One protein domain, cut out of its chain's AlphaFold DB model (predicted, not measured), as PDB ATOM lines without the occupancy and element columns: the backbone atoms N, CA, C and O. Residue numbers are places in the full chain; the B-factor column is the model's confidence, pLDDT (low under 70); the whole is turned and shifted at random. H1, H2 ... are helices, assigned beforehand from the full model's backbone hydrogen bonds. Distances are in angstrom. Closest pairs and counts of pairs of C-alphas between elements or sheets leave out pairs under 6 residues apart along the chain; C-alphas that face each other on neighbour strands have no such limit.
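This is residues 63 to 138 of the 199 residues of the protein "CFEM domain-containing protein" of Verticillium longisporum (UniProt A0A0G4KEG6). H3 and H4 make a helical hairpin that opens away from its link; short H2 lies crosswise at the open end, and short H1 packs on a different side of H3 from H4. A tail without named elements, residues 122 to 138, folds back beside H4 and then crosses past H3. The 76 printed residues hold four named helices, H1, H2, H3 and H4 in that order, and no named strand; the class is all helix. The whole is compact, with a radius of gyration of the C-alphas of 11.8 A, and rounded, spanning 27 by 25 by 17 A.

H1 is residues 63 to 68, beginning at C-alpha 63 (-41.527, -29.654, 28.543). H2 is residues 81 to 86. H3, residues 88 to 101, is 20.1 A long from first to last C-alpha. H4, residues 104 to 121, measures 25.9 A and ends at C-alpha 121 (-32.617, -45.005, 12.317).

H3 is the hub, touching three helices. H1 touches it at a steep tilt of 39 degrees, opposite ways; their closest C-alphas, Cys 63 and Cys 97, are 6.1 A apart. The hairpin H3 and H4 only just touch, with 3 pairs of C-alphas within 8 A, the closest being Leu 98 and Gln 107 at 6.2 A; the tilt is shallow, 25 degrees, opposite ways. H2 and H3 touch only at the corner, and only just, with 3 such pairs; the closest C-alphas, Ile 84 and Phe 90, are 7.1 A apart. H2 touches residues 114 to 121 of H4, closest at the C-alphas of Cys 85 and Cys 118, 5.5 A. H1 and H4 are apart. In H1, H2, H3 and H4 every O i to N i+4 pair is within hydrogen-bond range.

The C-alphas farthest apart, Gly 120 and Gly 138, are 33.5 A from each other. The printed part has no cut. The link from H1 to H2 is long, with residues 72 to 73 paired antiparallel with 76 to 77. Mean pLDDT of the printed part is 71.1; 29 residues are under 70, among them 63 to 72 and 129 to 138.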
ATOM      1  N   CYS A  63     -41.116 -28.639  29.500       61.66
ATOM      2  CA  CYS A  63     -41.527 -29.654  28.543       61.66
ATOM      3  C   CYS A  63     -40.431 -30.664  28.133       61.66
ATOM      4  O   CYS A  63     -40.744 -31.828  27.926       61.66
ATOM      5  N   VAL A  64     -39.159 -30.261  27.997       65.44
ATOM      6  CA  VAL A  64     -38.068 -31.141  27.547       65.44
ATOM      7  C   VAL A  64     -37.612 -31.992  28.720       65.44
ATOM      8  O   VAL A  64     -37.300 -33.168  28.551       65.44
ATOM      9  N   ILE A  65     -37.620 -31.417  29.925       64.88
ATOM     10  CA  ILE A  65     -37.336 -32.159  31.153       64.88
ATOM     11  C   ILE A  65     -38.420 -33.206  31.376       64.88
ATOM     12  O   ILE A  65     -38.095 -34.367  31.586       64.88
ATOM     13  N   GLU A  66     -39.696 -32.833  31.273       63.47
ATOM     14  CA  GLU A  66     -40.806 -33.776  31.439       63.47
ATOM     15  C   GLU A  66     -40.809 -34.876  30.376       63.47
ATOM     16  O   GLU A  66     -41.123 -36.026  30.663       63.47
ATOM     17  N   ALA A  67     -40.365 -34.557  29.166       61.47
ATOM     18  CA  ALA A  67     -40.272 -35.508  28.069       61.47
ATOM     19  C   ALA A  67     -39.088 -36.475  28.146       61.47
ATOM     20  O   ALA A  67     -39.058 -37.461  27.408       61.47
ATOM     21  N   THR A  68     -38.101 -36.184  28.992       64.12
ATOM     22  CA  THR A  68     -36.862 -36.970  29.112       64.12
ATOM     23  C   THR A  68     -36.628 -37.522  30.517       64.12
ATOM     24  O   THR A  68     -35.733 -38.350  30.713       64.12
ATOM     25  N   THR A  69     -37.434 -37.101  31.493       63.81
ATOM     26  CA  THR A  69     -37.422 -37.610  32.865       63.81
ATOM     27  C   THR A  69     -38.196 -38.927  32.970       63.81
ATOM     28  O   THR A  69     -39.135 -39.179  32.224       63.81
ATOM     29  N   GLY A  70     -37.803 -39.801  33.899       58.12
ATOM     30  CA  GLY A  70     -38.500 -41.077  34.135       58.12
ATOM     31  C   GLY A  70     -38.003 -42.275  33.318       58.12
ATOM     32  O   GLY A  70     -38.656 -43.316  33.295       58.12
ATOM     33  N   GLY A  71     -36.839 -42.166  32.667       62.53
ATOM     34  CA  GLY A  71     -36.169 -43.298  32.012       62.53
ATOM     35  C   GLY A  71     -36.850 -43.805  30.738       62.53
ATOM     36  O   GLY A  71     -36.400 -44.805  30.176       62.53
ATOM     37  N   ASN A  72     -37.897 -43.117  30.280       65.62
ATOM     38  CA  ASN A  72     -38.506 -43.317  28.975       65.62
ATOM     39  C   ASN A  72     -38.769 -41.960  28.317       65.62
ATOM     40  O   ASN A  72     -39.280 -41.044  28.955       65.62
ATOM     41  N   ILE A  73     -38.480 -41.863  27.025       73.75
ATOM     42  CA  ILE A  73     -38.741 -40.691  26.193       73.75
ATOM     43  C   ILE A  73     -40.067 -40.923  25.472       73.75
ATOM     44  O   ILE A  73     -40.137 -41.742  24.557       73.75
ATOM     45  N   GLY A  74     -41.146 -40.276  25.921       68.25
ATOM     46  CA  GLY A  74     -42.472 -40.434  25.300       68.25
ATOM     47  C   GLY A  74     -43.010 -41.872  25.296       68.25
ATOM     48  O   GLY A  74     -43.737 -42.250  24.379       68.25
ATOM     49  N   GLY A  75     -42.613 -42.694  26.273       72.88
ATOM     50  CA  GLY A  75     -42.945 -44.125  26.328       72.88
ATOM     51  C   GLY A  75     -41.994 -45.046  25.549       72.88
ATOM     52  O   GLY A  75     -42.236 -46.247  25.486       72.88
ATOM     53  N   CYS A  76     -40.913 -44.507  24.983       78.50
ATOM     54  CA  CYS A  76     -39.837 -45.258  24.337       78.50
ATOM     55  C   CYS A  76     -38.606 -45.351  25.246       78.50
ATOM     56  O   CYS A  76     -38.355 -44.452  26.045       78.50
ATOM     57  N   GLY A  77     -37.785 -46.394  25.101       77.94
ATOM     58  CA  GLY A  77     -36.516 -46.468  25.833       77.94
ATOM     59  C   GLY A  77     -35.580 -45.302  25.478       77.94
ATOM     60  O   GLY A  77     -35.597 -44.819  24.348       77.94
ATOM     61  N   GLN A  78     -34.719 -44.878  26.414       69.56
ATOM     62  CA  GLN A  78     -33.820 -43.714  26.252       69.56
ATOM     63  C   GLN A  78     -32.926 -43.737  24.994       69.56
ATOM     64  O   GLN A  78     -32.436 -42.692  24.575       69.56
ATOM     65  N   PHE A  79     -32.697 -44.912  24.404       75.81
ATOM     66  CA  PHE A  79     -31.855 -45.109  23.219       75.81
ATOM     67  C   PHE A  79     -32.625 -45.687  22.023       75.81
ATOM     68  O   PHE A  79     -32.020 -46.080  21.025       75.81
ATOM     69  N   ASP A  80     -33.955 -45.770  22.112       78.62
ATOM     70  CA  ASP A  80     -34.792 -46.295  21.039       78.62
ATOM     71  C   ASP A  80     -35.212 -45.178  20.080       78.62
ATOM     72  O   ASP A  80     -36.358 -44.725  20.035       78.62
ATOM     73  N   ASN A  81     -34.246 -44.729  19.281       79.44
ATOM     74  CA  ASN A  81     -34.458 -43.687  18.283       79.44
ATOM     75  C   ASN A  81     -35.544 -44.080  17.268       79.44
ATOM     76  O   ASN A  81     -36.252 -43.216  16.764       79.44
ATOM     77  N   LYS A  82     -35.711 -45.377  16.974       83.12
ATOM     78  CA  LYS A  82     -36.784 -45.862  16.095       83.12
ATOM     79  C   LYS A  82     -38.153 -45.593  16.708       83.12
ATOM     80  O   LYS A  82     -39.013 -45.047  16.017       83.12
ATOM     81  N   CYS A  83     -38.342 -45.959  17.972       85.00
ATOM     82  CA  CYS A  83     -39.585 -45.740  18.700       85.00
ATOM     83  C   CYS A  83     -39.875 -44.242  18.846       85.00
ATOM     84  O   CYS A  83     -40.956 -43.798  18.464       85.00
ATOM     85  N   ILE A  84     -38.890 -43.451  19.285       82.06
ATOM     86  CA  ILE A  84     -39.040 -42.002  19.508       82.06
ATOM     87  C   ILE A  84     -39.460 -41.295  18.213       82.06
ATOM     88  O   ILE A  84     -40.397 -40.505  18.201       82.06
ATOM     89  N   CYS A  85     -38.805 -41.626  17.099       84.31
ATOM     90  CA  CYS A  85     -39.090 -41.036  15.794       84.31
ATOM     91  C   CYS A  85     -40.388 -41.537  15.149       84.31
ATOM     92  O   CYS A  85     -40.908 -40.885  14.247       84.31
ATOM     93  N   SER A  86     -40.894 -42.701  15.563       84.12
ATOM     94  CA  SER A  86     -42.160 -43.249  15.057       84.12
ATOM     95  C   SER A  86     -43.357 -42.818  15.910       84.12
ATOM     96  O   SER A  86     -44.500 -42.908  15.458       84.12
ATOM     97  N   ASN A  87     -43.111 -42.336  17.130       83.31
ATOM     98  CA  ASN A  87     -44.134 -41.882  18.057       83.31
ATOM     99  C   ASN A  87     -44.556 -40.441  17.737       83.31
ATOM    100  O   ASN A  87     -43.963 -39.471  18.204       83.31
ATOM    101  N   LYS A  88     -45.613 -40.307  16.930       79.75
ATOM    102  CA  LYS A  88     -46.126 -38.996  16.516       79.75
ATOM    103  C   LYS A  88     -46.613 -38.138  17.686       79.75
ATOM    104  O   LYS A  88     -46.364 -36.945  17.650       79.75
ATOM    105  N   SER A  89     -47.219 -38.720  18.726       77.75
ATOM    106  CA  SER A  89     -47.639 -37.954  19.912       77.75
ATOM    107  C   SER A  89     -46.455 -37.296  20.605       77.75
ATOM    108  O   SER A  89     -46.507 -36.110  20.893       77.75
ATOM    109  N   PHE A  90     -45.356 -38.030  20.791       79.00
ATOM    110  CA  PHE A  90     -44.143 -37.459  21.370       79.00
ATOM    111  C   PHE A  90     -43.573 -36.319  20.512       79.00
ATOM    112  O   PHE A  90     -43.185 -35.276  21.034       79.00
ATOM    113  N   LEU A  91     -43.537 -36.503  19.189       79.44
ATOM    114  CA  LEU A  91     -43.057 -35.470  18.271       79.44
ATOM    115  C   LEU A  91     -43.964 -34.231  18.259       79.44
ATOM    116  O   LEU A  91     -43.440 -33.122  18.202       79.44
ATOM    117  N   ASP A  92     -45.285 -34.403  18.347       77.12
ATOM    118  CA  ASP A  92     -46.260 -33.312  18.472       77.12
ATOM    119  C   ASP A  92     -46.104 -32.566  19.808       77.12
ATOM    120  O   ASP A  92     -46.051 -31.340  19.801       77.12
ATOM    121  N   ASP A  93     -45.945 -33.262  20.940       73.94
ATOM    122  CA  ASP A  93     -45.704 -32.638  22.253       73.94
ATOM    123  C   ASP A  93     -44.391 -31.833  22.268       73.94
ATOM    124  O   ASP A  93     -44.338 -30.698  22.756       73.94
ATOM    125  N   MET A  94     -43.323 -32.378  21.674       73.38
ATOM    126  CA  MET A  94     -42.041 -31.672  21.546       73.38
ATOM    127  C   MET A  94     -42.141 -30.487  20.591       73.38
ATOM    128  O   MET A  94     -41.622 -29.411  20.893       73.38
ATOM    129  N   ALA A  95     -42.854 -30.641  19.476       75.62
ATOM    130  CA  ALA A  95     -43.132 -29.549  18.557       75.62
ATOM    131  C   ALA A  95     -43.952 -28.441  19.240       75.62
ATOM    132  O   ALA A  95     -43.620 -27.261  19.132       75.62
ATOM    133  N   CYS A  96     -44.968 -28.804  20.019       75.25
ATOM    134  CA  CYS A  96     -45.754 -27.876  20.818       75.25
ATOM    135  C   CYS A  96     -44.914 -27.102  21.817       75.25
ATOM    136  O   CYS A  96     -45.108 -25.895  21.980       75.25
ATOM    137  N   CYS A  97     -43.939 -27.759  22.435       75.19
ATOM    138  CA  CYS A  97     -43.045 -27.033  23.303       75.19
ATOM    139  C   CYS A  97     -42.166 -26.034  22.547       75.19
ATOM    140  O   CYS A  97     -42.018 -24.883  22.967       75.19
ATOM    141  N   LEU A  98     -41.604 -26.452  21.412       73.56
ATOM    142  CA  LEU A  98     -40.743 -25.572  20.634       73.56
ATOM    143  C   LEU A  98     -41.522 -24.376  20.063       73.56
ATOM    144  O   LEU A  98     -41.007 -23.263  19.998       73.56
ATOM    145  N   ALA A  99     -42.790 -24.578  19.707       74.31
ATOM    146  CA  ALA A  99     -43.673 -23.510  19.256       74.31
ATOM    147  C   ALA A  99     -43.947 -22.456  20.346       74.31
ATOM    148  O   ALA A  99     -44.123 -21.283  20.022       74.31
ATOM    149  N   ALA A 100     -43.971 -22.852  21.624       70.31
ATOM    150  CA  ALA A 100     -44.264 -21.956  22.743       70.31
ATOM    151  C   ALA A 100     -43.051 -21.127  23.206       70.31
ATOM    152  O   ALA A 100     -43.225 -20.026  23.730       70.31
ATOM    153  N   GLY A 101     -41.833 -21.653  23.041       66.50
ATOM    154  CA  GLY A 101     -40.618 -21.067  23.618       66.50
ATOM    155  C   GLY A 101     -39.555 -20.600  22.623       66.50
ATOM    156  O   GLY A 101     -38.633 -19.897  23.042       66.50
ATOM    157  N   CYS A 102     -39.654 -20.980  21.346       67.69
ATOM    158  CA  CYS A 102     -38.557 -20.856  20.385       67.69
ATOM    159  C   CYS A 102     -38.931 -20.026  19.162       67.69
ATOM    160  O   CYS A 102     -40.073 -20.029  18.701       67.69
ATOM    161  N   THR A 103     -37.932 -19.376  18.572       69.75
ATOM    162  CA  THR A 103     -38.094 -18.662  17.303       69.75
ATOM    163  C   THR A 103     -38.239 -19.628  16.123       69.75
ATOM    164  O   THR A 103     -37.831 -20.788  16.181       69.75
ATOM    165  N   GLN A 104     -38.783 -19.144  15.004       66.69
ATOM    166  CA  GLN A 104     -38.999 -19.957  13.799       66.69
ATOM    167  C   GLN A 104     -37.693 -20.581  13.261       66.69
ATOM    168  O   GLN A 104     -37.688 -21.707  12.768       66.69
ATOM    169  N   GLN A 105     -36.566 -19.881  13.416       62.84
ATOM    170  CA  GLN A 105     -35.247 -20.362  13.007       62.84
ATOM    171  C   GLN A 105     -34.744 -21.519  13.888       62.84
ATOM    172  O   GLN A 105     -34.158 -22.475  13.381       62.84
ATOM    173  N   GLU A 106     -35.006 -21.472  15.195       65.81
ATOM    174  CA  GLU A 106     -34.668 -22.557  16.128       65.81
ATOM    175  C   GLU A 106     -35.560 -23.781  15.927       65.81
ATOM    176  O   GLU A 106     -35.082 -24.913  15.958       65.81
ATOM    177  N   GLN A 107     -36.844 -23.553  15.651       70.50
ATOM    178  CA  GLN A 107     -37.787 -24.606  15.284       70.50
ATOM    179  C   GLN A 107     -37.317 -25.351  14.028       70.50
ATOM    180  O   GLN A 107     -37.294 -26.581  14.013       70.50
ATOM    181  N   GLN A 108     -36.865 -24.624  13.001       72.88
ATOM    182  CA  GLN A 108     -36.320 -25.219  11.777       72.88
ATOM    183  C   GLN A 108     -35.080 -26.079  12.071       72.88
ATOM    184  O   GLN A 108     -34.999 -27.228  11.637       72.88
ATOM    185  N   ALA A 109     -34.138 -25.556  12.865       70.12
ATOM    186  CA  ALA A 109     -32.928 -26.280  13.248       70.12
ATOM    187  C   ALA A 109     -33.238 -27.558  14.050       70.12
ATOM    188  O   ALA A 109     -32.597 -28.593  13.842       70.12
ATOM    189  N   ALA A 110     -34.242 -27.508  14.931       71.38
ATOM    190  CA  ALA A 110     -34.718 -28.662  15.684       71.38
ATOM    191  C   ALA A 110     -35.319 -29.739  14.768       71.38
ATOM    192  O   ALA A 110     -34.988 -30.919  14.901       71.38
ATOM    193  N   VAL A 111     -36.144 -29.334  13.796       76.31
ATOM    194  CA  VAL A 111     -36.741 -30.237  12.799       76.31
ATOM    195  C   VAL A 111     -35.662 -30.882  11.928       76.31
ATOM    196  O   VAL A 111     -35.676 -32.098  11.736       76.31
ATOM    197  N   ASP A 112     -34.680 -30.119  11.445       75.31
ATOM    198  CA  ASP A 112     -33.578 -30.666  10.642       75.31
ATOM    199  C   ASP A 112     -32.717 -31.663  11.427       75.31
ATOM    200  O   ASP A 112     -32.303 -32.704  10.898       75.31
ATOM    201  N   PHE A 113     -32.471 -31.386  12.709       76.62
ATOM    202  CA  PHE A 113     -31.786 -32.319  13.595       76.62
ATOM    203  C   PHE A 113     -32.595 -33.606  13.800       76.62
ATOM    204  O   PHE A 113     -32.051 -34.700  13.612       76.62
ATOM    205  N   ALA A 114     -33.890 -33.488  14.112       75.31
ATOM    206  CA  ALA A 114     -34.785 -34.629  14.279       75.31
ATOM    207  C   ALA A 114     -34.827 -35.485  13.006       75.31
ATOM    208  O   ALA A 114     -34.592 -36.691  13.060       75.31
ATOM    209  N   LYS A 115     -34.987 -34.868  11.830       78.31
ATOM    210  CA  LYS A 115     -34.958 -35.563  10.535       78.31
ATOM    211  C   LYS A 115     -33.658 -36.329  10.330       78.31
ATOM    212  O   LYS A 115     -33.691 -37.481   9.910       78.31
ATOM    213  N   ARG A 116     -32.501 -35.736  10.629       76.00
ATOM    214  CA  ARG A 116     -31.204 -36.425  10.516       76.00
ATOM    215  C   ARG A 116     -31.094 -37.621  11.461       76.00
ATOM    216  O   ARG A 116     -30.646 -38.683  11.029       76.00
ATOM    217  N   LEU A 117     -31.499 -37.455  12.719       79.00
ATOM    218  CA  LEU A 117     -31.453 -38.511  13.730       79.00
ATOM    219  C   LEU A 117     -32.358 -39.684  13.336       79.00
ATOM    220  O   LEU A 117     -31.919 -40.832  13.279       79.00
ATOM    221  N   CYS A 118     -33.597 -39.371  12.972       81.75
ATOM    222  CA  CYS A 118     -34.615 -40.342  12.613       81.75
ATOM    223  C   CYS A 118     -34.307 -41.057  11.298       81.75
ATOM    224  O   CYS A 118     -34.466 -42.276  11.210       81.75
ATOM    225  N   ARG A 119     -33.753 -40.347  10.306       82.50
ATOM    226  CA  ARG A 119     -33.249 -40.964   9.068       82.50
ATOM    227  C   ARG A 119     -32.101 -41.927   9.334       82.50
ATOM    228  O   ARG A 119     -32.053 -42.966   8.684       82.50
ATOM    229  N   GLY A 120     -31.222 -41.630  10.295       78.00
ATOM    230  CA  GLY A 120     -30.160 -42.546  10.727       78.00
ATOM    231  C   GLY A 120     -30.707 -43.865  11.275       78.00
ATOM    232  O   GLY A 120     -30.118 -44.921  11.069       78.00
ATOM    233  N   SER A 121     -31.884 -43.817  11.895       78.50
ATOM    234  CA  SER A 121     -32.617 -45.005  12.317       78.50
ATOM    235  C   SER A 121     -33.498 -45.585  11.209       78.50
ATOM    236  O   SER A 121     -34.003 -46.681  11.375       78.50
ATOM    237  N   GLY A 122     -33.688 -44.921  10.066       80.19
ATOM    238  CA  GLY A 122     -34.536 -45.363   8.952       80.19
ATOM    239  C   GLY A 122     -36.014 -44.984   9.089       80.19
ATOM    240  O   GLY A 122     -36.868 -45.712   8.597       80.19
ATOM    241  N   VAL A 123     -36.331 -43.924   9.836       80.12
ATOM    242  CA  VAL A 123     -37.659 -43.293   9.878       80.12
ATOM    243  C   VAL A 123     -37.603 -42.021   9.034       80.12
ATOM    244  O   VAL A 123     -36.779 -41.142   9.286       80.12
ATOM    245  N   THR A 124     -38.447 -41.940   8.008       79.31
ATOM    246  CA  THR A 124     -38.503 -40.808   7.063       79.31
ATOM    247  C   THR A 124     -39.801 -40.008   7.149       79.31
ATOM    248  O   THR A 124     -39.857 -38.905   6.620       79.31
ATOM    249  N   ASP A 125     -40.812 -40.535   7.838       77.69
ATOM    250  CA  ASP A 125     -42.125 -39.915   8.043       77.69
ATOM    251  C   ASP A 125     -42.108 -38.919   9.211       77.69
ATOM    252  O   ASP A 125     -42.774 -39.117  10.231       77.69
ATOM    253  N   LEU A 126     -41.310 -37.856   9.079       75.19
ATOM    254  CA  LEU A 126     -41.290 -36.743  10.028       75.19
ATOM    255  C   LEU A 126     -41.858 -35.473   9.385       75.19
ATOM    256  O   LEU A 126     -41.536 -35.195   8.229       75.19
ATOM    257  N   PRO A 127     -42.659 -34.683  10.120       69.31
ATOM    258  CA  PRO A 127     -43.172 -33.418   9.617       69.31
ATOM    259  C   PRO A 127     -42.034 -32.409   9.398       69.31
ATOM    260  O   PRO A 127     -41.142 -32.257  10.230       69.31
ATOM    261  N   ASP A 128     -42.092 -31.688   8.278       70.06
ATOM    262  CA  ASP A 128     -41.142 -30.623   7.915       70.06
ATOM    263  C   ASP A 128     -41.353 -29.317   8.694       70.06
ATOM    264  O   ASP A 128     -40.632 -28.338   8.506       70.06
ATOM    265  N   SER A 129     -42.370 -29.261   9.548       65.00
ATOM    266  CA  SER A 129     -42.713 -28.069  10.310       65.00
ATOM    267  C   SER A 129     -43.210 -28.444  11.691       65.00
ATOM    268  O   SER A 129     -43.872 -29.464  11.882       65.00
ATOM    269  N   VAL A 130     -42.898 -27.577  12.646       66.12
ATOM    270  CA  VAL A 130     -43.381 -27.642  14.021       66.12
ATOM    271  C   VAL A 130     -44.865 -27.272  14.011       66.12
ATOM    272  O   VAL A 130     -45.239 -26.110  14.139       66.12
ATOM    273  N   VAL A 131     -45.726 -28.261  13.772       64.50
ATOM    274  CA  VAL A 131     -47.179 -28.090  13.847       64.50
ATOM    275  C   VAL A 131     -47.605 -28.578  15.214       64.50
ATOM    276  O   VAL A 131     -47.695 -29.774  15.448       64.50
ATOM    277  N   CYS A 132     -47.843 -27.641  16.122       69.25
ATOM    278  CA  CYS A 132     -48.397 -27.977  17.418       69.25
ATOM    279  C   CYS A 132     -49.882 -28.295  17.257       69.25
ATOM    280  O   CYS A 132     -50.707 -27.378  17.158       69.25
ATOM    281  N   LYS A 133     -50.255 -29.576  17.229       58.25
ATOM    282  CA  LYS A 133     -51.658 -29.929  17.400       58.25
ATOM    283  C   LYS A 133     -51.956 -29.940  18.891       58.25
ATOM    284  O   LYS A 133     -51.663 -30.907  19.577       58.25
ATOM    285  N   THR A 134     -52.522 -28.843  19.394       44.59
ATOM    286  CA  THR A 134     -52.930 -28.696  20.796       44.59
ATOM    287  C   THR A 134     -53.860 -29.840  21.218       44.59
ATOM    288  O   THR A 134     -55.077 -29.745  21.099       44.59
ATOM    289  N   ALA A 135     -53.307 -30.921  21.754       43.25
ATOM    290  CA  ALA A 135     -53.897 -31.561  22.909       43.25
ATOM    291  C   ALA A 135     -53.232 -30.866  24.088       43.25
ATOM    292  O   ALA A 135     -52.051 -31.059  24.351       43.25
ATOM    293  N   ALA A 136     -53.969 -29.956  24.719       43.03
ATOM    294  CA  ALA A 136     -53.543 -29.367  25.967       43.03
ATOM    295  C   ALA A 136     -53.229 -30.507  26.945       43.03
ATOM    296  O   ALA A 136     -54.140 -31.087  27.533       43.03
ATOM    297  N   SER A 137     -51.948 -30.803  27.155       43.53
ATOM    298  CA  SER A 137     -51.495 -31.345  28.429       43.53
ATOM    299  C   SER A 137     -51.657 -30.207  29.429       43.53
ATOM    300  O   SER A 137     -50.742 -29.439  29.718       43.53
ATOM    301  N   GLY A 138     -52.909 -30.017  29.848       42.66
ATOM    302  CA  GLY A 138     -53.300 -29.097  30.890       42.66
ATOM    303  C   GLY A 138     -52.680 -29.566  32.191       42.66
ATOM    304  O   GLY A 138     -53.314 -30.278  32.961       42.66
TER     305      GLY A 138